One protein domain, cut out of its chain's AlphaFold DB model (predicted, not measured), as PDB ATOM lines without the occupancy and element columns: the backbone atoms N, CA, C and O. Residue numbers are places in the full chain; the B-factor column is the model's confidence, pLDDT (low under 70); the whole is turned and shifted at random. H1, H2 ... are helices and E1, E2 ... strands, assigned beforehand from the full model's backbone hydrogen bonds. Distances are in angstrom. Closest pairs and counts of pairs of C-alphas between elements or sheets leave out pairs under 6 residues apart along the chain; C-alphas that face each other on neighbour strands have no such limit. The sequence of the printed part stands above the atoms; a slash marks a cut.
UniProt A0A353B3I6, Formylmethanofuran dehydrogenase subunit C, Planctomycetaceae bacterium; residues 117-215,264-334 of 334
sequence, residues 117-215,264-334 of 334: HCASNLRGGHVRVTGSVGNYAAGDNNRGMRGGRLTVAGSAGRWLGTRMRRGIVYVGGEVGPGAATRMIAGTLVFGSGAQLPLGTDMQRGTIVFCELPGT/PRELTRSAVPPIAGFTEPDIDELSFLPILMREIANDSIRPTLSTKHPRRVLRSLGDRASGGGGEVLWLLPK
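This is residues 117 to 215 and 264 to 334 of the 334 residues of the protein "Formylmethanofuran dehydrogenase subunit C" of Planctomycetaceae bacterium (UniProt A0A353B3I6). With little regular structure, the chain winds in stacked turns, parallel E1 to E5 making a wall that E8, E7 and E6 extend, H2 over one face. The 170 printed residues, 57 in named elements, have eight named strands and two named helices, mixed class, mixed sheet. It is compact, radius of gyration of the C-alphas 14.5 A, spanning 41 by 36 by 26 A.

E1, residues 126 to 129, begins at C-alpha (35.255, -49.709, 32.138). Then come E2 146 to 152, E3 166 to 171, E4 187 to 190, E5 206 to 209, H1 265 to 270, E6 282 to 285, H2 289 to 297, E7 312 to 318 and E8 326 to 331, ending at (40.509, -34.857, 51.100).

The hairpin E7 and E8 is antiparallel, N 316 and O 328 2.9 A apart. H2 is on the sheet, height 8.3 A; H1 only grazes it. H1 has 0 of 2 O i to N i+4 and 1 of 3 O i to N i+3 pairs within hydrogen-bond range.

Residues 216 to 263 are cut out, C-alphas 215 and 264 16.5 A apart. Confidence is low, for instance, at 300 to 311.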
ATOM      1  N   HIS A 117      47.443 -58.231  37.065       98.50
ATOM      2  CA  HIS A 117      47.348 -57.539  35.778       98.50
ATOM      3  C   HIS A 117      45.913 -57.201  35.324       98.50
ATOM      4  O   HIS A 117      45.642 -56.996  34.134       98.50
ATOM      5  N   CYS A 118      44.970 -57.109  36.266       98.69
ATOM      6  CA  CYS A 118      43.624 -56.613  35.985       98.69
ATOM      7  C   CYS A 118      43.688 -55.208  35.351       98.69
ATOM      8  O   CYS A 118      44.314 -54.296  35.887       98.69
ATOM      9  N   ALA A 119      43.052 -55.021  34.196       98.44
ATOM     10  CA  ALA A 119      43.057 -53.790  33.404       98.44
ATOM     11  C   ALA A 119      44.458 -53.281  32.986       98.44
ATOM     12  O   ALA A 119      44.635 -52.098  32.665       98.44
ATOM     13  N   SER A 120      45.474 -54.148  32.930       97.50
ATOM     14  CA  SER A 120      46.790 -53.774  32.403       97.50
ATOM     15  C   SER A 120      46.695 -53.320  30.942       97.50
ATOM     16  O   SER A 120      46.002 -53.907  30.109       97.50
ATOM     17  N   ASN A 121      47.395 -52.233  30.601       97.38
ATOM     18  CA  ASN A 121      47.304 -51.567  29.293       97.38
ATOM     19  C   ASN A 121      45.882 -51.136  28.848       97.38
ATOM     20  O   ASN A 121      45.703 -50.851  27.658       97.38
ATOM     21  N   LEU A 122      44.885 -51.056  29.742       98.31
ATOM     22  CA  LEU A 122      43.533 -50.575  29.416       98.31
ATOM     23  C   LEU A 122      43.606 -49.219  28.690       98.31
ATOM     24  O   LEU A 122      44.339 -48.321  29.100       98.31
ATOM     25  N   ARG A 123      42.921 -49.089  27.552       98.00
ATOM     26  CA  ARG A 123      42.946 -47.894  26.685       98.00
ATOM     27  C   ARG A 123      41.632 -47.122  26.726       98.00
ATOM     28  O   ARG A 123      41.637 -45.926  26.457       98.00
ATOM     29  N   GLY A 124      40.536 -47.794  27.058       97.44
ATOM     30  CA  GLY A 124      39.198 -47.228  27.165       97.44
ATOM     31  C   GLY A 124      38.193 -48.288  27.615       97.44
ATOM     32  O   GLY A 124      38.535 -49.462  27.722       97.44
ATOM     33  N   GLY A 125      36.956 -47.871  27.879       97.25
ATOM     34  CA  GLY A 125      35.955 -48.725  28.522       97.25
ATOM     35  C   GLY A 125      36.094 -48.741  30.044       97.25
ATOM     36  O   GLY A 125      36.792 -47.904  30.625       97.25
ATOM     37  N   HIS A 126      35.389 -49.672  30.683       97.00
ATOM     38  CA  HIS A 126      35.255 -49.709  32.138       97.00
ATOM     39  C   HIS A 126      35.313 -51.135  32.680       97.00
ATOM     40  O   HIS A 126      34.487 -51.970  32.319       97.00
ATOM     41  N   VAL A 127      36.267 -51.392  33.572       98.25
ATOM     42  CA  VAL A 127      36.371 -52.639  34.336       98.25
ATOM     43  C   VAL A 127      35.921 -52.390  35.775       98.25
ATOM     44  O   VAL A 127      36.351 -51.430  36.413       98.25
ATOM     45  N   ARG A 128      35.030 -53.246  36.265       97.81
ATOM     46  CA  ARG A 128      34.370 -53.157  37.567       97.81
ATOM     47  C   ARG A 128      34.581 -54.454  38.338       97.81
ATOM     48  O   ARG A 128      34.232 -55.514  37.827       97.81
ATOM     49  N   VAL A 129      35.110 -54.363  39.555       97.94
ATOM     50  CA  VAL A 129      35.430 -55.515  40.412       97.94
ATOM     51  C   VAL A 129      34.767 -55.325  41.770       97.94
ATOM     52  O   VAL A 129      35.019 -54.328  42.448       97.94
ATOM     53  N   THR A 130      33.878 -56.244  42.160       96.62
ATOM     54  CA  THR A 130      33.191 -56.164  43.461       96.62
ATOM     55  C   THR A 130      34.039 -56.683  44.620       96.62
ATOM     56  O   THR A 130      33.722 -56.375  45.763       96.62
ATOM     57  N   GLY A 131      35.066 -57.485  44.341       96.94
ATOM     58  CA  GLY A 131      36.082 -57.913  45.297       96.94
ATOM     59  C   GLY A 131      37.364 -57.090  45.177       96.94
ATOM     60  O   GLY A 131      37.324 -55.886  44.903       96.94
ATOM     61  N   SER A 132      38.496 -57.754  45.379       98.56
ATOM     62  CA  SER A 132      39.850 -57.202  45.324       98.56
ATOM     63  C   SER A 132      40.539 -57.493  43.989       98.56
ATOM     64  O   SER A 132      40.120 -58.358  43.219       98.56
ATOM     65  N   VAL A 133      41.617 -56.761  43.708       98.81
ATOM     66  CA  VAL A 133      42.487 -57.006  42.551       98.81
ATOM     67  C   VAL A 133      43.906 -57.361  42.981       98.81
ATOM     68  O   VAL A 133      44.420 -56.828  43.965       98.81
ATOM     69  N   GLY A 134      44.554 -58.238  42.217       98.62
ATOM     70  CA  GLY A 134      45.939 -58.644  42.437       98.62
ATOM     71  C   GLY A 134      46.977 -57.552  42.145       98.62
ATOM     72  O   GLY A 134      46.686 -56.354  42.046       98.62
ATOM     73  N   ASN A 135      48.229 -57.977  41.995       98.62
ATOM     74  CA  ASN A 135      49.353 -57.099  41.689       98.62
ATOM     75  C   ASN A 135      49.237 -56.507  40.280       98.62
ATOM     76  O   ASN A 135      48.632 -57.089  39.380       98.62
ATOM     77  N   TYR A 136      49.870 -55.355  40.066       98.50
ATOM     78  CA  TYR A 136      49.927 -54.673  38.770       98.50
ATOM     79  C   TYR A 136      48.558 -54.341  38.157       98.50
ATOM     80  O   TYR A 136      48.461 -54.124  36.950       98.50
ATOM     81  N   ALA A 137      47.494 -54.240  38.957       98.75
ATOM     82  CA  ALA A 137      46.223 -53.736  38.453       98.75
ATOM     83  C   ALA A 137      46.407 -52.331  37.831       98.75
ATOM     84  O   ALA A 137      47.141 -51.491  38.355       98.75
ATOM     85  N   ALA A 138      45.820 -52.095  36.653       98.50
ATOM     86  CA  ALA A 138      46.032 -50.914  35.801       98.50
ATOM     87  C   ALA A 138      47.511 -50.585  35.468       98.50
ATOM     88  O   ALA A 138      47.811 -49.543  34.873       98.50
ATOM     89  N   GLY A 139      48.448 -51.467  35.812       96.81
ATOM     90  CA  GLY A 139      49.886 -51.273  35.704       96.81
ATOM     91  C   GLY A 139      50.551 -52.363  34.873       96.81
ATOM     92  O   GLY A 139      49.937 -53.367  34.527       96.81
ATOM     93  N   ASP A 140      51.802 -52.137  34.488       94.44
ATOM     94  CA  ASP A 140      52.634 -53.120  33.787       94.44
ATOM     95  C   ASP A 140      54.091 -52.639  33.769       94.44
ATOM     96  O   ASP A 140      54.358 -51.432  33.732       94.44
ATOM     97  N   ASN A 141      55.043 -53.570  33.718       90.31
ATOM     98  CA  ASN A 141      56.469 -53.237  33.674       90.31
ATOM     99  C   ASN A 141      56.881 -52.483  32.405       90.31
ATOM    100  O   ASN A 141      57.774 -51.633  32.452       90.31
ATOM    101  N   ASN A 142      56.220 -52.750  31.281       90.06
ATOM    102  CA  ASN A 142      56.494 -52.089  30.016       90.06
ATOM    103  C   ASN A 142      55.593 -50.871  29.834       90.06
ATOM    104  O   ASN A 142      56.083 -49.761  29.608       90.06
ATOM    105  N   ARG A 143      54.269 -51.066  29.871       91.44
ATOM    106  CA  ARG A 143      53.289 -50.006  29.566       91.44
ATOM    107  C   ARG A 143      52.012 -50.194  30.389       91.44
ATOM    108  O   ARG A 143      51.267 -51.124  30.120       91.44
ATOM    109  N   GLY A 144      51.731 -49.303  31.339       95.50
ATOM    110  CA  GLY A 144      50.506 -49.351  32.143       95.50
ATOM    111  C   GLY A 144      49.254 -48.887  31.389       95.50
ATOM    112  O   GLY A 144      49.245 -48.741  30.158       95.50
ATOM    113  N   MET A 145      48.182 -48.630  32.138       98.31
ATOM    114  CA  MET A 145      46.906 -48.111  31.633       98.31
ATOM    115  C   MET A 145      47.071 -46.778  30.878       98.31
ATOM    116  O   MET A 145      47.856 -45.908  31.249       98.31
ATOM    117  N   ARG A 146      46.345 -46.615  29.769       97.62
ATOM    118  CA  ARG A 146      46.414 -45.471  28.834       97.62
ATOM    119  C   ARG A 146      45.074 -44.778  28.601       97.62
ATOM    120  O   ARG A 146      45.012 -43.887  27.750       97.62
ATOM    121  N   GLY A 147      44.035 -45.179  29.321       97.31
ATOM    122  CA  GLY A 147      42.697 -44.600  29.281       97.31
ATOM    123  C   GLY A 147      41.667 -45.572  29.848       97.31
ATOM    124  O   GLY A 147      42.009 -46.691  30.218       97.31
ATOM    125  N   GLY A 148      40.406 -45.147  29.903       96.81
ATOM    126  CA  GLY A 148      39.323 -45.929  30.503       96.81
ATOM    127  C   GLY A 148      39.244 -45.775  32.017       96.81
ATOM    128  O   GLY A 148      39.788 -44.821  32.587       96.81
ATOM    129  N   ARG A 149      38.537 -46.713  32.647       96.31
ATOM    130  CA  ARG A 149      38.262 -46.717  34.083       96.31
ATOM    131  C   ARG A 149      38.420 -48.104  34.689       96.31
ATOM    132  O   ARG A 149      37.962 -49.082  34.097       96.31
ATOM    133  N   LEU A 150      38.990 -48.156  35.885       97.81
ATOM    134  CA  LEU A 150      38.977 -49.331  36.750       97.81
ATOM    135  C   LEU A 150      38.359 -48.943  38.097       97.81
ATOM    136  O   LEU A 150      38.812 -47.988  38.723       97.81
ATOM    137  N   THR A 151      37.356 -49.692  38.540       96.81
ATOM    138  CA  THR A 151      36.709 -49.498  39.844       96.81
ATOM    139  C   THR A 151      36.760 -50.800  40.619       96.81
ATOM    140  O   THR A 151      36.256 -51.818  40.142       96.81
ATOM    141  N   VAL A 152      37.355 -50.757  41.807       96.94
ATOM    142  CA  VAL A 152      37.553 -51.905  42.697       96.94
ATOM    143  C   VAL A 152      36.902 -51.593  44.039       96.94
ATOM    144  O   VAL A 152      37.219 -50.573  44.651       96.94
ATOM    145  N   ALA A 153      35.978 -52.441  44.492       94.19
ATOM    146  CA  ALA A 153      35.334 -52.251  45.793       94.19
ATOM    147  C   ALA A 153      36.263 -52.636  46.953       94.19
ATOM    148  O   ALA A 153      36.292 -51.943  47.968       94.19
ATOM    149  N   GLY A 154      36.999 -53.739  46.793       95.19
ATOM    150  CA  GLY A 154      37.961 -54.252  47.761       95.19
ATOM    151  C   GLY A 154      39.335 -53.596  47.641       95.19
ATOM    152  O   GLY A 154      39.461 -52.433  47.249       95.19
ATOM    153  N   SER A 155      40.365 -54.362  47.987       97.50
ATOM    154  CA  SER A 155      41.760 -53.914  48.030       97.50
ATOM    155  C   SER A 155      42.473 -54.119  46.692       97.50
ATOM    156  O   SER A 155      41.997 -54.836  45.809       97.50
ATOM    157  N   ALA A 156      43.640 -53.494  46.539       98.50
ATOM    158  CA  ALA A 156      44.533 -53.731  45.412       98.50
ATOM    159  C   ALA A 156      45.909 -54.196  45.888       98.50
ATOM    160  O   ALA A 156      46.440 -53.691  46.878       98.50
ATOM    161  N   GLY A 157      46.505 -55.133  45.150       98.50
ATOM    162  CA  GLY A 157      47.855 -55.622  45.406       98.50
ATOM    163  C   GLY A 157      48.955 -54.589  45.132       98.50
ATOM    164  O   GLY A 157      48.737 -53.379  45.029       98.50
ATOM    165  N   ARG A 158      50.185 -55.088  45.001       98.50
ATOM    166  CA  ARG A 158      51.379 -54.261  44.787       98.50
ATOM    167  C   ARG A 158      51.373 -53.619  43.404       98.50
ATOM    168  O   ARG A 158      50.815 -54.172  42.455       98.50
ATOM    169  N   TRP A 159      52.088 -52.506  43.261       98.38
ATOM    170  CA  TRP A 159      52.403 -51.909  41.955       98.38
ATOM    171  C   TRP A 159      51.185 -51.432  41.144       98.38
ATOM    172  O   TRP A 159      51.258 -51.327  39.911       98.38
ATOM    173  N   LEU A 160      50.075 -51.109  41.818       98.75
ATOM    174  CA  LEU A 160      48.879 -50.523  41.205       98.75
ATOM    175  C   LEU A 160      49.248 -49.301  40.346       98.75
ATOM    176  O   LEU A 160      49.947 -48.394  40.795       98.75
ATOM    177  N   GLY A 161      48.766 -49.253  39.106       98.44
ATOM    178  CA  GLY A 161      48.963 -48.098  38.225       98.44
ATOM    179  C   GLY A 161      50.417 -47.867  37.790       98.44
ATOM    180  O   GLY A 161      50.747 -46.782  37.306       98.44
ATOM    181  N   THR A 162      51.296 -48.865  37.925       98.38
ATOM    182  CA  THR A 162      52.687 -48.757  37.461       98.38
ATOM    183  C   THR A 162      52.742 -48.383  35.980       98.38
ATOM    184  O   THR A 162      52.125 -49.037  35.133       98.38
ATOM    185  N   ARG A 163      53.477 -47.314  35.650       97.50
ATOM    186  CA  ARG A 163      53.572 -46.752  34.286       97.50
ATOM    187  C   ARG A 163      52.230 -46.355  33.656       97.50
ATOM    188  O   ARG A 163      52.126 -46.293  32.424       97.50
ATOM    189  N   MET A 164      51.212 -46.063  34.469       98.25
ATOM    190  CA  MET A 164      49.943 -45.495  34.007       98.25
ATOM    191  C   MET A 164      50.180 -44.146  33.315       98.25
ATOM    192  O   MET A 164      51.017 -43.348  33.736       98.25
ATOM    193  N   ARG A 165      49.483 -43.910  32.200       97.00
ATOM    194  CA  ARG A 165      49.621 -42.712  31.355       97.00
ATOM    195  C   ARG A 165      48.345 -41.886  31.260       97.00
ATOM    196  O   ARG A 165      48.445 -40.702  30.961       97.00
ATOM    197  N   ARG A 166      47.165 -42.497  31.408       97.50
ATOM    198  CA  ARG A 166      45.852 -41.828  31.464       97.50
ATOM    199  C   ARG A 166      44.827 -42.751  32.114       97.50
ATOM    200  O   ARG A 166      45.073 -43.947  32.234       97.50
ATOM    201  N   GLY A 167      43.647 -42.198  32.386       96.88
ATOM    202  CA  GLY A 167      42.498 -42.914  32.923       96.88
ATOM    203  C   GLY A 167      42.293 -42.641  34.404       96.88
ATOM    204  O   GLY A 167      43.043 -41.865  34.998       96.88
ATOM    205  N   ILE A 168      41.262 -43.266  34.964       96.50
ATOM    206  CA  ILE A 168      40.878 -43.109  36.367       96.50
ATOM    207  C   ILE A 168      40.782 -44.496  36.996       96.50
ATOM    208  O   ILE A 168      40.118 -45.377  36.446       96.50
ATOM    209  N   VAL A 169      41.439 -44.683  38.134       97.50
ATOM    210  CA  VAL A 169      41.325 -45.894  38.948       97.50
ATOM    211  C   VAL A 169      40.787 -45.512  40.317       97.50
ATOM    212  O   VAL A 169      41.315 -44.598  40.942       97.50
ATOM    213  N   TYR A 170      39.764 -46.222  40.779       95.94
ATOM    214  CA  TYR A 170      39.273 -46.146  42.149       95.94
ATOM    215  C   TYR A 170      39.456 -47.495  42.845       95.94
ATOM    216  O   TYR A 170      39.079 -48.528  42.285       95.94
ATOM    217  N   VAL A 171      39.998 -47.468  44.062       96.12
ATOM    218  CA  VAL A 171      40.112 -48.629  44.954       96.12
ATOM    219  C   VAL A 171      39.492 -48.266  46.297       96.12
ATOM    220  O   VAL A 171      39.928 -47.310  46.932       96.12
ATOM    221  N   GLY A 172      38.462 -49.003  46.713       91.81
ATOM    222  CA  GLY A 172      37.755 -48.755  47.971       91.81
ATOM    223  C   GLY A 172      38.539 -49.186  49.212       91.81
ATOM    224  O   GLY A 172      38.497 -48.490  50.224       91.81
ATOM    225  N   GLY A 173      39.262 -50.303  49.122       91.69
ATOM    226  CA  GLY A 173      40.075 -50.863  50.199       91.69
ATOM    227  C   GLY A 173      41.489 -50.285  50.282       91.69
ATOM    228  O   GLY A 173      41.760 -49.159  49.858       91.69
ATOM    229  N   GLU A 174      42.389 -51.072  50.868       93.88
ATOM    230  CA  GLU A 174      43.805 -50.727  50.999       93.88
ATOM    231  C   GLU A 174      44.570 -51.049  49.708       93.88
ATOM    232  O   GLU A 174      44.280 -52.026  49.009       93.88
ATOM    233  N   VAL A 175      45.555 -50.217  49.382       97.12
ATOM    234  CA  VAL A 175      46.446 -50.414  48.239       97.12
ATOM    235  C   VAL A 175      47.829 -50.838  48.722       97.12
ATOM    236  O   VAL A 175      48.443 -50.168  49.552       97.12
ATOM    237  N   GLY A 176      48.340 -51.938  48.171       97.69
ATOM    238  CA  GLY A 176      49.683 -52.429  48.465       97.69
ATOM    239  C   GLY A 176      50.810 -51.479  48.022       97.69
ATOM    240  O   GLY A 176      50.584 -50.496  47.311       97.69
ATOM    241  N   PRO A 177      52.063 -51.783  48.401       96.81
ATOM    242  CA  PRO A 177      53.206 -50.911  48.159       96.81
ATOM    243  C   PRO A 177      53.549 -50.791  46.669       96.81
ATOM    244  O   PRO A 177      53.279 -51.688  45.861       96.81
ATOM    245  N   GLY A 178      54.206 -49.689  46.309       96.12
ATOM    246  CA  GLY A 178      54.662 -49.413  44.946       96.12
ATOM    247  C   GLY A 178      53.570 -48.867  44.024       96.12
ATOM    248  O   GLY A 178      53.724 -48.863  42.802       96.12
ATOM    249  N   ALA A 179      52.436 -48.427  44.570       97.81
ATOM    250  CA  ALA A 179      51.412 -47.789  43.757       97.81
ATOM    251  C   ALA A 179      51.954 -46.512  43.085       97.81
ATOM    252  O   ALA A 179      52.767 -45.776  43.649       97.81
ATOM    253  N   ALA A 180      51.512 -46.265  41.851       97.38
ATOM    254  CA  ALA A 180      51.958 -45.166  40.990       97.38
ATOM    255  C   ALA A 180      53.459 -45.150  40.644       97.38
ATOM    256  O   ALA A 180      53.967 -44.136  40.158       97.38
ATOM    257  N   THR A 181      54.193 -46.251  40.825       96.00
ATOM    258  CA  THR A 181      55.601 -46.282  40.421       96.00
ATOM    259  C   THR A 181      55.759 -46.037  38.923       96.00
ATOM    260  O   THR A 181      55.095 -46.646  38.077       96.00
ATOM    261  N   ARG A 182      56.654 -45.110  38.574       95.81
ATOM    262  CA  ARG A 182      56.904 -44.646  37.205       95.81
ATOM    263  C   ARG A 182      55.637 -44.164  36.495       95.81
ATOM    264  O   ARG A 182      55.556 -44.243  35.266       95.81
ATOM    265  N   MET A 183      54.625 -43.717  37.242       97.06
ATOM    266  CA  MET A 183      53.394 -43.174  36.678       97.06
ATOM    267  C   MET A 183      53.709 -41.925  35.849       97.06
ATOM    268  O   MET A 183      54.437 -41.031  36.267       97.06
ATOM    269  N   ILE A 184      53.181 -41.883  34.629       96.25
ATOM    270  CA  ILE A 184      53.430 -40.816  33.654       96.25
ATOM    271  C   ILE A 184      52.326 -39.757  33.708       96.25
ATOM    272  O   ILE A 184      52.603 -38.584  33.451       96.25
ATOM    273  N   ALA A 185      51.079 -40.189  33.921       96.25
ATOM    274  CA  ALA A 185      49.880 -39.368  34.112       96.25
ATOM    275  C   ALA A 185      48.659 -40.265  34.410       96.25
ATOM    276  O   ALA A 185      48.725 -41.487  34.281       96.25
ATOM    277  N   GLY A 186      47.524 -39.655  34.756       96.88
ATOM    278  CA  GLY A 186      46.284 -40.340  35.138       96.88
ATOM    279  C   GLY A 186      45.856 -39.970  36.553       96.88
ATOM    280  O   GLY A 186      46.494 -39.128  37.187       96.88
ATOM    281  N   THR A 187      44.792 -40.605  37.035       97.19
ATOM    282  CA  THR A 187      44.255 -40.353  38.373       97.19
ATOM    283  C   THR A 187      44.040 -41.669  39.110       97.19
ATOM    284  O   THR A 187      43.341 -42.549  38.605       97.19
ATOM    285  N   LEU A 188      44.632 -41.795  40.296       97.44
ATOM    286  CA  LEU A 188      44.387 -42.891  41.232       97.44
ATOM    287  C   LEU A 188      43.639 -42.333  42.441       97.44
ATOM    288  O   LEU A 188      44.042 -41.308  42.983       97.44
ATOM    289  N   VAL A 189      42.562 -42.988  42.859       95.00
ATOM    290  CA  VAL A 189      41.757 -42.578  44.012       95.00
ATOM    291  C   VAL A 189      41.645 -43.735  44.993       95.00
ATOM    292  O   VAL A 189      41.182 -44.817  44.634       95.00
ATOM    293  N   PHE A 190      42.076 -43.494  46.226       93.50
ATOM    294  CA  PHE A 190      42.136 -44.468  47.307       93.50
ATOM    295  C   PHE A 190      41.078 -44.125  48.353       93.50
ATOM    296  O   PHE A 190      41.080 -43.029  48.917       93.50
ATOM    297  N   GLY A 191      40.150 -45.057  48.562       88.38
ATOM    298  CA  GLY A 191      39.057 -44.941  49.519       88.38
ATOM    299  C   GLY A 191      39.540 -45.075  50.959       88.38
ATOM    300  O   GLY A 191      39.203 -44.225  51.772       88.38
ATOM    301  N   SER A 192      40.356 -46.098  51.241       85.81
ATOM    302  CA  SER A 192      40.917 -46.339  52.575       85.81
ATOM    303  C   SER A 192      42.334 -45.777  52.699       85.81
ATOM    304  O   SER A 192      42.556 -44.830  53.445       85.81
ATOM    305  N   GLY A 193      43.302 -46.283  51.925       88.25
ATOM    306  CA  GLY A 193      44.708 -45.901  52.067       88.25
ATOM    307  C   GLY A 193      45.651 -46.627  51.116       88.25
ATOM    308  O   GLY A 193      45.217 -47.418  50.281       88.25
ATOM    309  N   ALA A 194      46.950 -46.359  51.255       92.50
ATOM    310  CA  ALA A 194      47.999 -47.009  50.481       92.50
ATOM    311  C   ALA A 194      49.281 -47.168  51.304       92.50
ATOM    312  O   ALA A 194      49.666 -46.263  52.047       92.50
ATOM    313  N   GLN A 195      49.954 -48.301  51.124       93.12
ATOM    314  CA  GLN A 195      51.248 -48.587  51.733       93.12
ATOM    315  C   GLN A 195      52.386 -47.906  50.957       93.12
ATOM    316  O   GLN A 195      52.334 -47.755  49.735       93.12
ATOM    317  N   LEU A 196      53.446 -47.518  51.669       90.25
ATOM    318  CA  LEU A 196      54.663 -46.963  51.073       90.25
ATOM    319  C   LEU A 196      55.597 -48.081  50.560       90.25
ATOM    320  O   LEU A 196      55.588 -49.184  51.108       90.25
ATOM    321  N   PRO A 197      56.448 -47.819  49.548       92.56
ATOM    322  CA  PRO A 197      56.612 -46.550  48.834       92.56
ATOM    323  C   PRO A 197      55.451 -46.247  47.877       92.56
ATOM    324  O   PRO A 197      54.812 -47.157  47.354       92.56
ATOM    325  N   LEU A 198      55.212 -44.959  47.622       92.69
ATOM    326  CA  LEU A 198      54.172 -44.454  46.725       92.69
ATOM    327  C   LEU A 198      54.790 -43.474  45.724       92.69
ATOM    328  O   LEU A 198      55.601 -42.638  46.108       92.69
ATOM    329  N   GLY A 199      54.402 -43.556  44.449       94.50
ATOM    330  CA  GLY A 199      54.765 -42.546  43.450       94.50
ATOM    331  C   GLY A 199      56.260 -42.467  43.122       94.50
ATOM    332  O   GLY A 199      56.716 -41.445  42.623       94.50
ATOM    333  N   THR A 200      57.036 -43.525  43.377       93.62
ATOM    334  CA  THR A 200      58.466 -43.569  43.029       93.62
ATOM    335  C   THR A 200      58.668 -43.357  41.528       93.62
ATOM    336  O   THR A 200      58.069 -44.084  40.732       93.62
ATOM    337  N   ASP A 201      59.514 -42.407  41.127       93.44
ATOM    338  CA  ASP A 201      59.745 -41.997  39.733       93.44
ATOM    339  C   ASP A 201      58.473 -41.483  39.017       93.44
ATOM    340  O   ASP A 201      58.328 -41.618  37.794       93.44
ATOM    341  N   MET A 202      57.497 -40.947  39.758       94.50
ATOM    342  CA  MET A 202      56.258 -40.419  39.183       94.50
ATOM    343  C   MET A 202      56.504 -39.095  38.456       94.50
ATOM    344  O   MET A 202      56.899 -38.103  39.053       94.50
ATOM    345  N   GLN A 203      56.185 -39.047  37.160       94.19
ATOM    346  CA  GLN A 203      56.387 -37.863  36.322       94.19
ATOM    347  C   GLN A 203      55.242 -36.854  36.434       94.19
ATOM    348  O   GLN A 203      55.488 -35.656  36.517       94.19
ATOM    349  N   ARG A 204      53.988 -37.318  36.349       94.31
ATOM    350  CA  ARG A 204      52.757 -36.517  36.493       94.31
ATOM    351  C   ARG A 204      51.617 -37.423  36.946       94.31
ATOM    352  O   ARG A 204      51.744 -38.645  36.940       94.31
ATOM    353  N   GLY A 205      50.463 -36.816  37.192       95.38
ATOM    354  CA  GLY A 205      49.232 -37.492  37.586       95.38
ATOM    355  C   GLY A 205      48.816 -37.078  38.986       95.38
ATOM    356  O   GLY A 205      49.552 -36.367  39.665       95.38
ATOM    357  N   THR A 206      47.642 -37.539  39.389       95.88
ATOM    358  CA  THR A 206      47.012 -37.153  40.649       95.88
ATOM    359  C   THR A 206      46.705 -38.414  41.440       95.88
ATOM    360  O   THR A 206      45.982 -39.289  40.955       95.88
ATOM    361  N   ILE A 207      47.240 -38.516  42.651       96.12
ATOM    362  CA  ILE A 207      46.841 -39.530  43.626       96.12
ATOM    363  C   ILE A 207      45.935 -38.847  44.644       96.12
ATOM    364  O   ILE A 207      46.308 -37.819  45.195       96.12
ATOM    365  N   VAL A 208      44.744 -39.387  44.882       93.69
ATOM    366  CA  VAL A 208      43.761 -38.814  45.808       93.69
ATOM    367  C   VAL A 208      43.468 -39.809  46.917       93.69
ATOM    368  O   VAL A 208      42.939 -40.883  46.658       93.69
ATOM    369  N   PHE A 209      43.756 -39.430  48.150       91.25
ATOM    370  CA  PHE A 209      43.314 -40.120  49.351       91.25
ATOM    371  C   PHE A 209      42.002 -39.506  49.820       91.25
ATOM    372  O   PHE A 209      41.918 -38.298  50.052       91.25
ATOM    373  N   CYS A 210      40.968 -40.331  49.935       86.31
ATOM    374  CA  CYS A 210      39.639 -39.873  50.332       86.31
ATOM    375  C   CYS A 210      39.480 -39.741  51.847       86.31
ATOM    376  O   CYS A 210      38.565 -39.061  52.305       86.31
ATOM    377  N   GLU A 211      40.382 -40.364  52.599       79.31
ATOM    378  CA  GLU A 211      40.487 -40.286  54.049       79.31
ATOM    379  C   GLU A 211      41.918 -39.881  54.438       79.31
ATOM    380  O   GLU A 211      42.875 -40.128  53.696       79.31
ATOM    381  N   LEU A 212      42.067 -39.225  55.592       72.50
ATOM    382  CA  LEU A 212      43.384 -38.877  56.121       72.50
ATOM    383  C   LEU A 212      44.064 -40.133  56.703       72.50
ATOM    384  O   LEU A 212      43.390 -41.030  57.219       72.50
ATOM    385  N   PRO A 213      45.403 -40.224  56.664       66.50
ATOM    386  CA  PRO A 213      46.133 -41.258  57.388       66.50
ATOM    387  C   PRO A 213      45.735 -41.242  58.873       66.50
ATOM    388  O   PRO A 213      45.603 -40.179  59.472       66.50
ATOM    389  N   GLY A 214      45.484 -42.414  59.459       57.41
ATOM    390  CA  GLY A 214      45.065 -42.534  60.863       57.41
ATOM    391  C   GLY A 214      43.554 -42.441  61.125       57.41
ATOM    392  O   GLY A 214      43.106 -42.951  62.148       57.41
ATOM    393  N   THR A 215      42.725 -41.930  60.200       51.84
ATOM    394  CA  THR A 215      41.247 -42.025  60.331       51.84
ATOM    395  C   THR A 215      40.685 -43.390  59.904       51.84
ATOM    396  O   THR A 215      39.498 -43.662  60.072       51.84
ATOM    397  N   PRO A 264      41.976 -26.784  63.047       44.62
ATOM    398  CA  PRO A 264      43.128 -25.921  63.264       44.62
ATOM    399  C   PRO A 264      44.221 -26.206  62.229       44.62
ATOM    400  O   PRO A 264      44.579 -27.360  61.984       44.62
ATOM    401  N   ARG A 265      44.784 -25.150  61.625       42.94
ATOM    402  CA  ARG A 265      45.813 -25.253  60.567       42.94
ATOM    403  C   ARG A 265      47.003 -26.136  60.974       42.94
ATOM    404  O   ARG A 265      47.570 -26.822  60.128       42.94
ATOM    405  N   GLU A 266      47.339 -26.164  62.261       39.03
ATOM    406  CA  GLU A 266      48.430 -26.969  62.828       39.03
ATOM    407  C   GLU A 266      48.134 -28.481  62.829       39.03
ATOM    408  O   GLU A 266      49.025 -29.270  62.517       39.03
ATOM    409  N   LEU A 267      46.878 -28.898  63.044       44.16
ATOM    410  CA  LEU A 267      46.469 -30.311  62.980       44.16
ATOM    411  C   LEU A 267      46.529 -30.870  61.553       44.16
ATOM    412  O   LEU A 267      46.818 -32.047  61.355       44.16
ATOM    413  N   THR A 268      46.314 -30.027  60.540       51.12
ATOM    414  CA  THR A 268      46.300 -30.482  59.141       51.12
ATOM    415  C   THR A 268      47.691 -30.778  58.567       51.12
ATOM    416  O   THR A 268      47.811 -31.648  57.712       51.12
ATOM    417  N   ARG A 269      48.763 -30.136  59.059       51.09
ATOM    418  CA  ARG A 269      50.137 -30.381  58.565       51.09
ATOM    419  C   ARG A 269      50.807 -31.600  59.200       51.09
ATOM    420  O   ARG A 269      51.580 -32.274  58.530       51.09
ATOM    421  N   SER A 270      50.490 -31.906  60.460       55.56
ATOM    422  CA  SER A 270      51.082 -33.038  61.189       55.56
ATOM    423  C   SER A 270      50.359 -34.375  60.969       55.56
ATOM    424  O   SER A 270      50.887 -35.414  61.356       55.56
ATOM    425  N   ALA A 271      49.156 -34.371  60.385       64.19
ATOM    426  CA  ALA A 271      48.326 -35.572  60.242       64.19
ATOM    427  C   ALA A 271      48.753 -36.506  59.094       64.19
ATOM    428  O   ALA A 271      48.336 -37.662  59.049       64.19
ATOM    429  N   VAL A 272      49.561 -36.021  58.148       73.44
ATOM    430  CA  VAL A 272      49.968 -36.779  56.960       73.44
ATOM    431  C   VAL A 272      51.486 -36.982  56.992       73.44
ATOM    432  O   VAL A 272      52.218 -35.992  56.991       73.44
ATOM    433  N   PRO A 273      51.989 -38.231  56.998       69.69
ATOM    434  CA  PRO A 273      53.423 -38.469  56.965       69.69
ATOM    435  C   PRO A 273      54.014 -37.998  55.625       69.69
ATOM    436  O   PRO A 273      53.358 -38.123  54.583       69.69
ATOM    437  N   PRO A 274      55.258 -37.488  55.616       77.56
ATOM    438  CA  PRO A 274      55.906 -37.066  54.385       77.56
ATOM    439  C   PRO A 274      56.067 -38.257  53.437       77.56
ATOM    440  O   PRO A 274      56.525 -39.332  53.826       77.56
ATOM    441  N   ILE A 275      55.723 -38.052  52.167       87.69
ATOM    442  CA  ILE A 275      55.983 -39.031  51.113       87.69
ATOM    443  C   ILE A 275      57.325 -38.681  50.481       87.69
ATOM    444  O   ILE A 275      57.524 -37.563  50.007       87.69
ATOM    445  N   ALA A 276      58.247 -39.644  50.464       85.88
ATOM    446  CA  ALA A 276      59.560 -39.464  49.855       85.88
ATOM    447  C   ALA A 276      59.434 -38.937  48.414       85.88
ATOM    448  O   ALA A 276      58.674 -39.476  47.613       85.88
ATOM    449  N   GLY A 277      60.172 -37.869  48.106       87.38
ATOM    450  CA  GLY A 277      60.125 -37.201  46.805       87.38
ATOM    451  C   GLY A 277      59.043 -36.122  46.674       87.38
ATOM    452  O   GLY A 277      59.136 -35.285  45.781       87.38
ATOM    453  N   PHE A 278      58.055 -36.051  47.562       91.56
ATOM    454  CA  PHE A 278      57.000 -35.037  47.504       91.56
ATOM    455  C   PHE A 278      57.249 -33.894  48.490       91.56
ATOM    456  O   PHE A 278      58.011 -34.020  49.446       91.56
ATOM    457  N   THR A 279      56.621 -32.744  48.241       91.56
ATOM    458  CA  THR A 279      56.628 -31.637  49.202       91.56
ATOM    459  C   THR A 279      55.905 -32.000  50.481       91.56
ATOM    460  O   THR A 279      54.994 -32.833  50.481       91.56
ATOM    461  N   GLU A 280      56.218 -31.264  51.542       88.31
ATOM    462  CA  GLU A 280      55.298 -31.155  52.667       88.31
ATOM    463  C   GLU A 280      53.901 -30.740  52.164       88.31
ATOM    464  O   GLU A 280      53.811 -29.917  51.237       88.31
ATOM    465  N   PRO A 281      52.825 -31.345  52.697       88.50
ATOM    466  CA  PRO A 281      51.469 -30.992  52.307       88.50
ATOM    467  C   PRO A 281      51.112 -29.565  52.738       88.50
ATOM    468  O   PRO A 281      51.355 -29.175  53.881       88.50
ATOM    469  N   ASP A 282      50.464 -28.809  51.852       87.81
ATOM    470  CA  ASP A 282      49.847 -27.519  52.189       87.81
ATOM    471  C   ASP A 282      48.387 -27.468  51.737       87.81
ATOM    472  O   ASP A 282      47.943 -28.274  50.916       87.81
ATOM    473  N   ILE A 283      47.615 -26.546  52.306       88.12
ATOM    474  CA  ILE A 283      46.195 -26.410  51.979       88.12
ATOM    475  C   ILE A 283      46.048 -25.763  50.601       88.12
ATOM    476  O   ILE A 283      46.569 -24.675  50.364       88.12
ATOM    477  N   ASP A 284      45.268 -26.393  49.726       88.50
ATOM    478  CA  ASP A 284      44.944 -25.872  48.396       88.50
ATOM    479  C   ASP A 284      43.445 -26.034  48.090       88.50
ATOM    480  O   ASP A 284      42.766 -26.871  48.693       88.50
ATOM    481  N   GLU A 285      42.918 -25.240  47.156       87.38
ATOM    482  CA  GLU A 285      41.532 -25.314  46.690       87.38
ATOM    483  C   GLU A 285      41.467 -25.701  45.205       87.38
ATOM    484  O   GLU A 285      41.879 -24.952  44.320       87.38
ATOM    485  N   LEU A 286      40.902 -26.876  44.908       87.25
ATOM    486  CA  LEU A 286      40.915 -27.456  43.564       87.25
ATOM    487  C   LEU A 286      39.502 -27.554  42.977       87.25
ATOM    488  O   LEU A 286      38.682 -28.387  43.363       87.25
ATOM    489  N   SER A 287      39.224 -26.724  41.970       84.62
ATOM    490  CA  SER A 287      37.898 -26.596  41.344       84.62
ATOM    491  C   SER A 287      37.428 -27.837  40.575       84.62
ATOM    492  O   SER A 287      36.223 -28.028  40.406       84.62
ATOM    493  N   PHE A 288      38.345 -28.703  40.130       85.25
ATOM    494  CA  PHE A 288      38.000 -29.933  39.406       85.25
ATOM    495  C   PHE A 288      37.511 -31.060  40.329       85.25
ATOM    496  O   PHE A 288      36.881 -32.014  39.868       85.25
ATOM    497  N   LEU A 289      37.787 -30.967  41.630       84.44
ATOM    498  CA  LEU A 289      37.574 -32.057  42.573       84.44
ATOM    499  C   LEU A 289      36.101 -32.480  42.724       84.44
ATOM    500  O   LEU A 289      35.831 -33.682  42.706       84.44
ATOM    501  N   PRO A 290      35.112 -31.561  42.769       83.19
ATOM    502  CA  PRO A 290      33.699 -31.941  42.763       83.19
ATOM    503  C   PRO A 290      33.292 -32.760  41.531       83.19
ATOM    504  O   PRO A 290      32.442 -33.645  41.645       83.19
ATOM    505  N   ILE A 291      33.900 -32.483  40.370       85.88
ATOM    506  CA  ILE A 291      33.638 -33.207  39.120       85.88
ATOM    507  C   ILE A 291      34.219 -34.617  39.224       85.88
ATOM    508  O   ILE A 291      33.491 -35.576  38.987       85.88
ATOM    509  N   LEU A 292      35.479 -34.750  39.654       85.25
ATOM    510  CA  LEU A 292      36.117 -36.052  39.876       85.25
ATOM    511  C   LEU A 292      35.323 -36.910  40.872       85.25
ATOM    512  O   LEU A 292      35.049 -38.076  40.606       85.25
ATOM    513  N   MET A 293      34.913 -36.330  42.001       83.19
ATOM    514  CA  MET A 293      34.175 -37.063  43.033       83.19
ATOM    515  C   MET A 293      32.793 -37.501  42.553       83.19
ATOM    516  O   MET A 293      32.396 -38.634  42.808       83.19
ATOM    517  N   ARG A 294      32.067 -36.650  41.814       81.50
ATOM    518  CA  ARG A 294      30.794 -37.040  41.185       81.50
ATOM    519  C   ARG A 294      31.002 -38.169  40.181       81.50
ATOM    520  O   ARG A 294      30.223 -39.116  40.145       81.50
ATOM    521  N   GLU A 295      32.054 -38.061  39.382       82.81
ATOM    522  CA  GLU A 295      32.399 -39.041  38.366       82.81
ATOM    523  C   GLU A 295      32.693 -40.417  38.985       82.81
ATOM    524  O   GLU A 295      32.317 -41.431  38.404       82.81
ATOM    525  N   ILE A 296      33.320 -40.478  40.162       79.62
ATOM    526  CA  ILE A 296      33.561 -41.735  40.891       79.62
ATOM    527  C   ILE A 296      32.289 -42.214  41.602       79.62
ATOM    528  O   ILE A 296      31.952 -43.390  41.510       79.62
ATOM    529  N   ALA A 297      31.552 -41.312  42.256       76.69
ATOM    530  CA  ALA A 297      30.337 -41.630  43.014       76.69
ATOM    531  C   ALA A 297      29.198 -42.199  42.154       76.69
ATOM    532  O   ALA A 297      28.377 -42.966  42.649       76.69
ATOM    533  N   ASN A 298      29.145 -41.836  40.871       74.69
ATOM    534  CA  ASN A 298      28.150 -42.347  39.927       74.69
ATOM    535  C   ASN A 298      28.388 -43.810  39.513       74.69
ATOM    536  O   ASN A 298      27.590 -44.367  38.757       74.69
ATOM    537  N   ASP A 299      29.475 -44.435  39.962       70.94
ATOM    538  CA  ASP A 299      29.728 -45.835  39.675       70.94
ATOM    539  C   ASP A 299      28.937 -46.761  40.611       70.94
ATOM    540  O   ASP A 299      28.962 -46.630  41.829       70.94
ATOM    541  N   SER A 300      28.218 -47.725  40.040       55.00
ATOM    542  CA  SER A 300      27.254 -48.587  40.739       55.00
ATOM    543  C   SER A 300      27.877 -49.633  41.679       55.00
ATOM    544  O   SER A 300      27.151 -50.295  42.425       55.00
ATOM    545  N   ILE A 301      29.207 -49.778  41.687       61.62
ATOM    546  CA  ILE A 301      29.931 -50.520  42.729       61.62
ATOM    547  C   ILE A 301      30.205 -49.544  43.865       61.62
ATOM    548  O   ILE A 301      31.200 -48.831  43.822       61.62
ATOM    549  N   ARG A 302      29.259 -49.491  44.818       53.19
ATOM    550  CA  ARG A 302      29.178 -48.567  45.966       53.19
ATOM    551  C   ARG A 302      30.540 -47.994  46.390       53.19
ATOM    552  O   ARG A 302      31.203 -48.580  47.246       53.19
ATOM    553  N   PRO A 303      30.935 -46.820  45.886       52.12
ATOM    554  CA  PRO A 303      31.981 -46.057  46.518       52.12
ATOM    555  C   PRO A 303      31.328 -45.511  47.785       52.12
ATOM    556  O   PRO A 303      30.382 -44.726  47.712       52.12
ATOM    557  N   THR A 304      31.790 -45.917  48.962       52.41
ATOM    558  CA  THR A 304      31.470 -45.266  50.244       52.41
ATOM    559  C   THR A 304      32.120 -43.876  50.317       52.41
ATOM    560  O   THR A 304      32.660 -43.468  51.339       52.41
ATOM    561  N   LEU A 305      32.083 -43.133  49.209       58.47
ATOM    562  CA  LEU A 305      32.604 -41.789  49.082       58.47
ATOM    563  C   LEU A 305      31.504 -40.805  49.438       58.47
ATOM    564  O   LEU A 305      30.475 -40.703  48.767       58.47
ATOM    565  N   SER A 306      31.743 -40.046  50.501       56.62
ATOM    566  CA  SER A 306      30.923 -38.889  50.825       56.62
ATOM    567  C   SER A 306      31.021 -37.870  49.687       56.62
ATOM    568  O   SER A 306      32.071 -37.286  49.436       56.62
ATOM    569  N   THR A 307      29.908 -37.616  48.998       52.59
ATOM    570  CA  THR A 307      29.817 -36.649  47.888       52.59
ATOM    571  C   THR A 307      29.762 -35.194  48.353       52.59
ATOM    572  O   THR A 307      29.540 -34.289  47.547       52.59
ATOM    573  N   LYS A 308      29.966 -34.934  49.651       56.56
ATOM    574  CA  LYS A 308      30.007 -33.593  50.237       56.56
ATOM    575  C   LYS A 308      31.285 -32.863  49.783       56.56
ATOM    576  O   LYS A 308      32.213 -32.722  50.560       56.56
ATOM    577  N   HIS A 309      31.271 -32.375  48.542       57.47
ATOM    578  CA  HIS A 309      32.311 -31.660  47.787       57.47
ATOM    579  C   HIS A 309      33.367 -30.922  48.636       57.47
ATOM    580  O   HIS A 309      33.183 -29.731  48.915       57.47
ATOM    581  N   PRO A 310      34.483 -31.569  49.016       63.41
ATOM    582  CA  PRO A 310      35.621 -30.824  49.519       63.41
ATOM    583  C   PRO A 310      36.190 -30.045  48.332       63.41
ATOM    584  O   PRO A 310      36.489 -30.617  47.287       63.41
ATOM    585  N   ARG A 311      36.252 -28.718  48.446       69.44
ATOM    586  CA  ARG A 311      37.071 -27.908  47.535       69.44
ATOM    587  C   ARG A 311      38.499 -27.803  48.051       69.44
ATOM    588  O   ARG A 311      39.419 -27.724  47.251       69.44
ATOM    589  N   ARG A 312      38.656 -27.849  49.377       82.62
ATOM    590  CA  ARG A 312      39.932 -27.780  50.078       82.62
ATOM    591  C   ARG A 312      40.526 -29.172  50.263       82.62
ATOM    592  O   ARG A 312      39.821 -30.101  50.657       82.62
ATOM    593  N   VAL A 313      41.819 -29.281  50.010       88.44
ATOM    594  CA  VAL A 313      42.624 -30.492  50.188       88.44
ATOM    595  C   VAL A 313      43.938 -30.132  50.860       88.44
ATOM    596  O   VAL A 313      44.372 -28.983  50.789       88.44
ATOM    597  N   LEU A 314      44.591 -31.120  51.461       90.31
ATOM    598  CA  LEU A 314      46.041 -31.064  51.618       90.31
ATOM    599  C   LEU A 314      46.668 -31.552  50.321       90.31
ATOM    600  O   LEU A 314      46.243 -32.570  49.774       90.31
ATOM    601  N   ARG A 315      47.654 -30.820  49.816       92.06
ATOM    602  CA  ARG A 315      48.294 -31.080  48.533       92.06
ATOM    603  C   ARG A 315      49.801 -31.124  48.698       92.06
ATOM    604  O   ARG A 315      50.404 -30.175  49.193       92.06
ATOM    605  N   SER A 316      50.394 -32.195  48.192       92.56
ATOM    606  CA  SER A 316      51.835 -32.327  48.009       92.56
ATOM    607  C   SER A 316      52.178 -32.417  46.526       92.56
ATOM    608  O   SER A 316      51.472 -33.075  45.764       92.56
ATOM    609  N   LEU A 317      53.282 -31.793  46.114       92.44
ATOM    610  CA  LEU A 317      53.763 -31.779  44.724       92.44
ATOM    611  C   LEU A 317      55.081 -32.564  44.600       92.44
ATOM    612  O   LEU A 317      55.960 -32.431  45.451       92.44
ATOM    613  N   GLY A 318      55.256 -33.368  43.551       84.56
ATOM    614  CA  GLY A 318      56.462 -34.197  43.362       84.56
ATOM    615  C   GLY A 318      56.196 -35.430  42.500       84.56
ATOM    616  O   GLY A 318      55.085 -35.636  42.039       84.56
ATOM    617  N   ASP A 319      57.146 -36.289  42.157       76.56
ATOM    618  CA  ASP A 319      58.392 -36.691  42.807       76.56
ATOM    619  C   ASP A 319      59.611 -35.827  42.414       76.56
ATOM    620  O   ASP A 319      60.259 -36.017  41.385       76.56
ATOM    621  N   ARG A 320      59.952 -34.847  43.255       72.12
ATOM    622  CA  ARG A 320      61.074 -33.919  43.069       72.12
ATOM    623  C   ARG A 320      62.423 -34.619  42.928       72.12
ATOM    624  O   ARG A 320      63.290 -34.066  42.259       72.12
ATOM    625  N   ALA A 321      62.601 -35.808  43.512       71.44
ATOM    626  CA  ALA A 321      63.844 -36.565  43.364       71.44
ATOM    627  C   ALA A 321      64.063 -37.034  41.915       71.44
ATOM    628  O   ALA A 321      65.204 -37.189  41.487       71.44
ATOM    629  N   SER A 322      62.982 -37.197  41.148       72.88
ATOM    630  CA  SER A 322      63.008 -37.610  39.741       72.88
ATOM    631  C   SER A 322      62.690 -36.467  38.765       72.88
ATOM    632  O   SER A 322      62.619 -36.681  37.553       72.88
ATOM    633  N   GLY A 323      62.506 -35.239  39.269       75.88
ATOM    634  CA  GLY A 323      62.069 -34.083  38.477       75.88
ATOM    635  C   GLY A 323      60.595 -34.153  38.053       75.88
ATOM    636  O   GLY A 323      60.181 -33.444  37.133       75.88
ATOM    637  N   GLY A 324      59.809 -35.019  38.696       79.88
ATOM    638  CA  GLY A 324      58.385 -35.194  38.464       79.88
ATOM    639  C   GLY A 324      57.518 -34.062  39.022       79.88
ATOM    640  O   GLY A 324      57.816 -33.462  40.053       79.88
ATOM    641  N   GLY A 325      56.413 -33.788  38.330       87.50
ATOM    642  CA  GLY A 325      55.373 -32.822  38.695       87.50
ATOM    643  C   GLY A 325      54.017 -33.479  38.955       87.50
ATOM    644  O   GLY A 325      52.986 -32.935  38.562       87.50
ATOM    645  N   GLY A 326      54.010 -34.686  39.521       92.88
ATOM    646  CA  GLY A 326      52.795 -35.303  40.047       92.88
ATOM    647  C   GLY A 326      52.295 -34.597  41.306       92.88
ATOM    648  O   GLY A 326      52.930 -33.685  41.843       92.88
ATOM    649  N   GLU A 327      51.131 -35.026  41.777       94.75
ATOM    650  CA  GLU A 327      50.550 -34.514  43.010       94.75
ATOM    651  C   GLU A 327      49.874 -35.619  43.818       94.75
ATOM    652  O   GLU A 327      49.305 -36.571  43.267       94.75
ATOM    653  N   VAL A 328      49.914 -35.450  45.135       94.62
ATOM    654  CA  VAL A 328      49.146 -36.241  46.088       94.62
ATOM    655  C   VAL A 328      48.201 -35.305  46.818       94.62
ATOM    656  O   VAL A 328      48.613 -34.253  47.307       94.62
ATOM    657  N   LEU A 329      46.929 -35.679  46.849       92.88
ATOM    658  CA  LEU A 329      45.846 -34.927  47.453       92.88
ATOM    659  C   LEU A 329      45.250 -35.753  48.586       92.88
ATOM    660  O   LEU A 329      44.936 -36.925  48.385       92.88
ATOM    661  N   TRP A 330      45.006 -35.130  49.729       90.56
ATOM    662  CA  TRP A 330      44.186 -35.701  50.790       90.56
ATOM    663  C   TRP A 330      42.937 -34.858  50.958       90.56
ATOM    664  O   TRP A 330      43.010 -33.639  51.156       90.56
ATOM    665  N   LEU A 331      41.783 -35.510  50.859       86.19
ATOM    666  CA  LEU A 331      40.509 -34.857  51.100       86.19
ATOM    667  C   LEU A 331      40.405 -34.500  52.578       86.19
ATOM    668  O   LEU A 331      40.565 -35.353  53.448       86.19
ATOM    669  N   LEU A 332      40.131 -33.228  52.853       78.81
ATOM    670  CA  LEU A 332      39.886 -32.787  54.215       78.81
ATOM    671  C   LEU A 332      38.467 -33.196  54.642       78.81
ATOM    672  O   LEU A 332      37.523 -33.010  53.860       78.81
ATOM    673  N   PRO A 333      38.297 -33.736  55.863       67.56
ATOM    674  CA  PRO A 333      36.974 -33.918  56.440       67.56
ATOM    675  C   PRO A 333      36.279 -32.558  56.593       67.56
ATOM    676  O   PRO A 333      36.926 -31.512  56.670       67.56
ATOM    677  N   LYS A 334      34.946 -32.586  56.560       57.28
ATOM    678  CA  LYS A 334      34.122 -31.401  56.805       57.28
ATOM    679  C   LYS A 334      34.008 -31.093  58.279       57.28
ATOM    680  O   LYS A 334      33.889 -32.074  59.042       57.28
TER     681      LYS A 334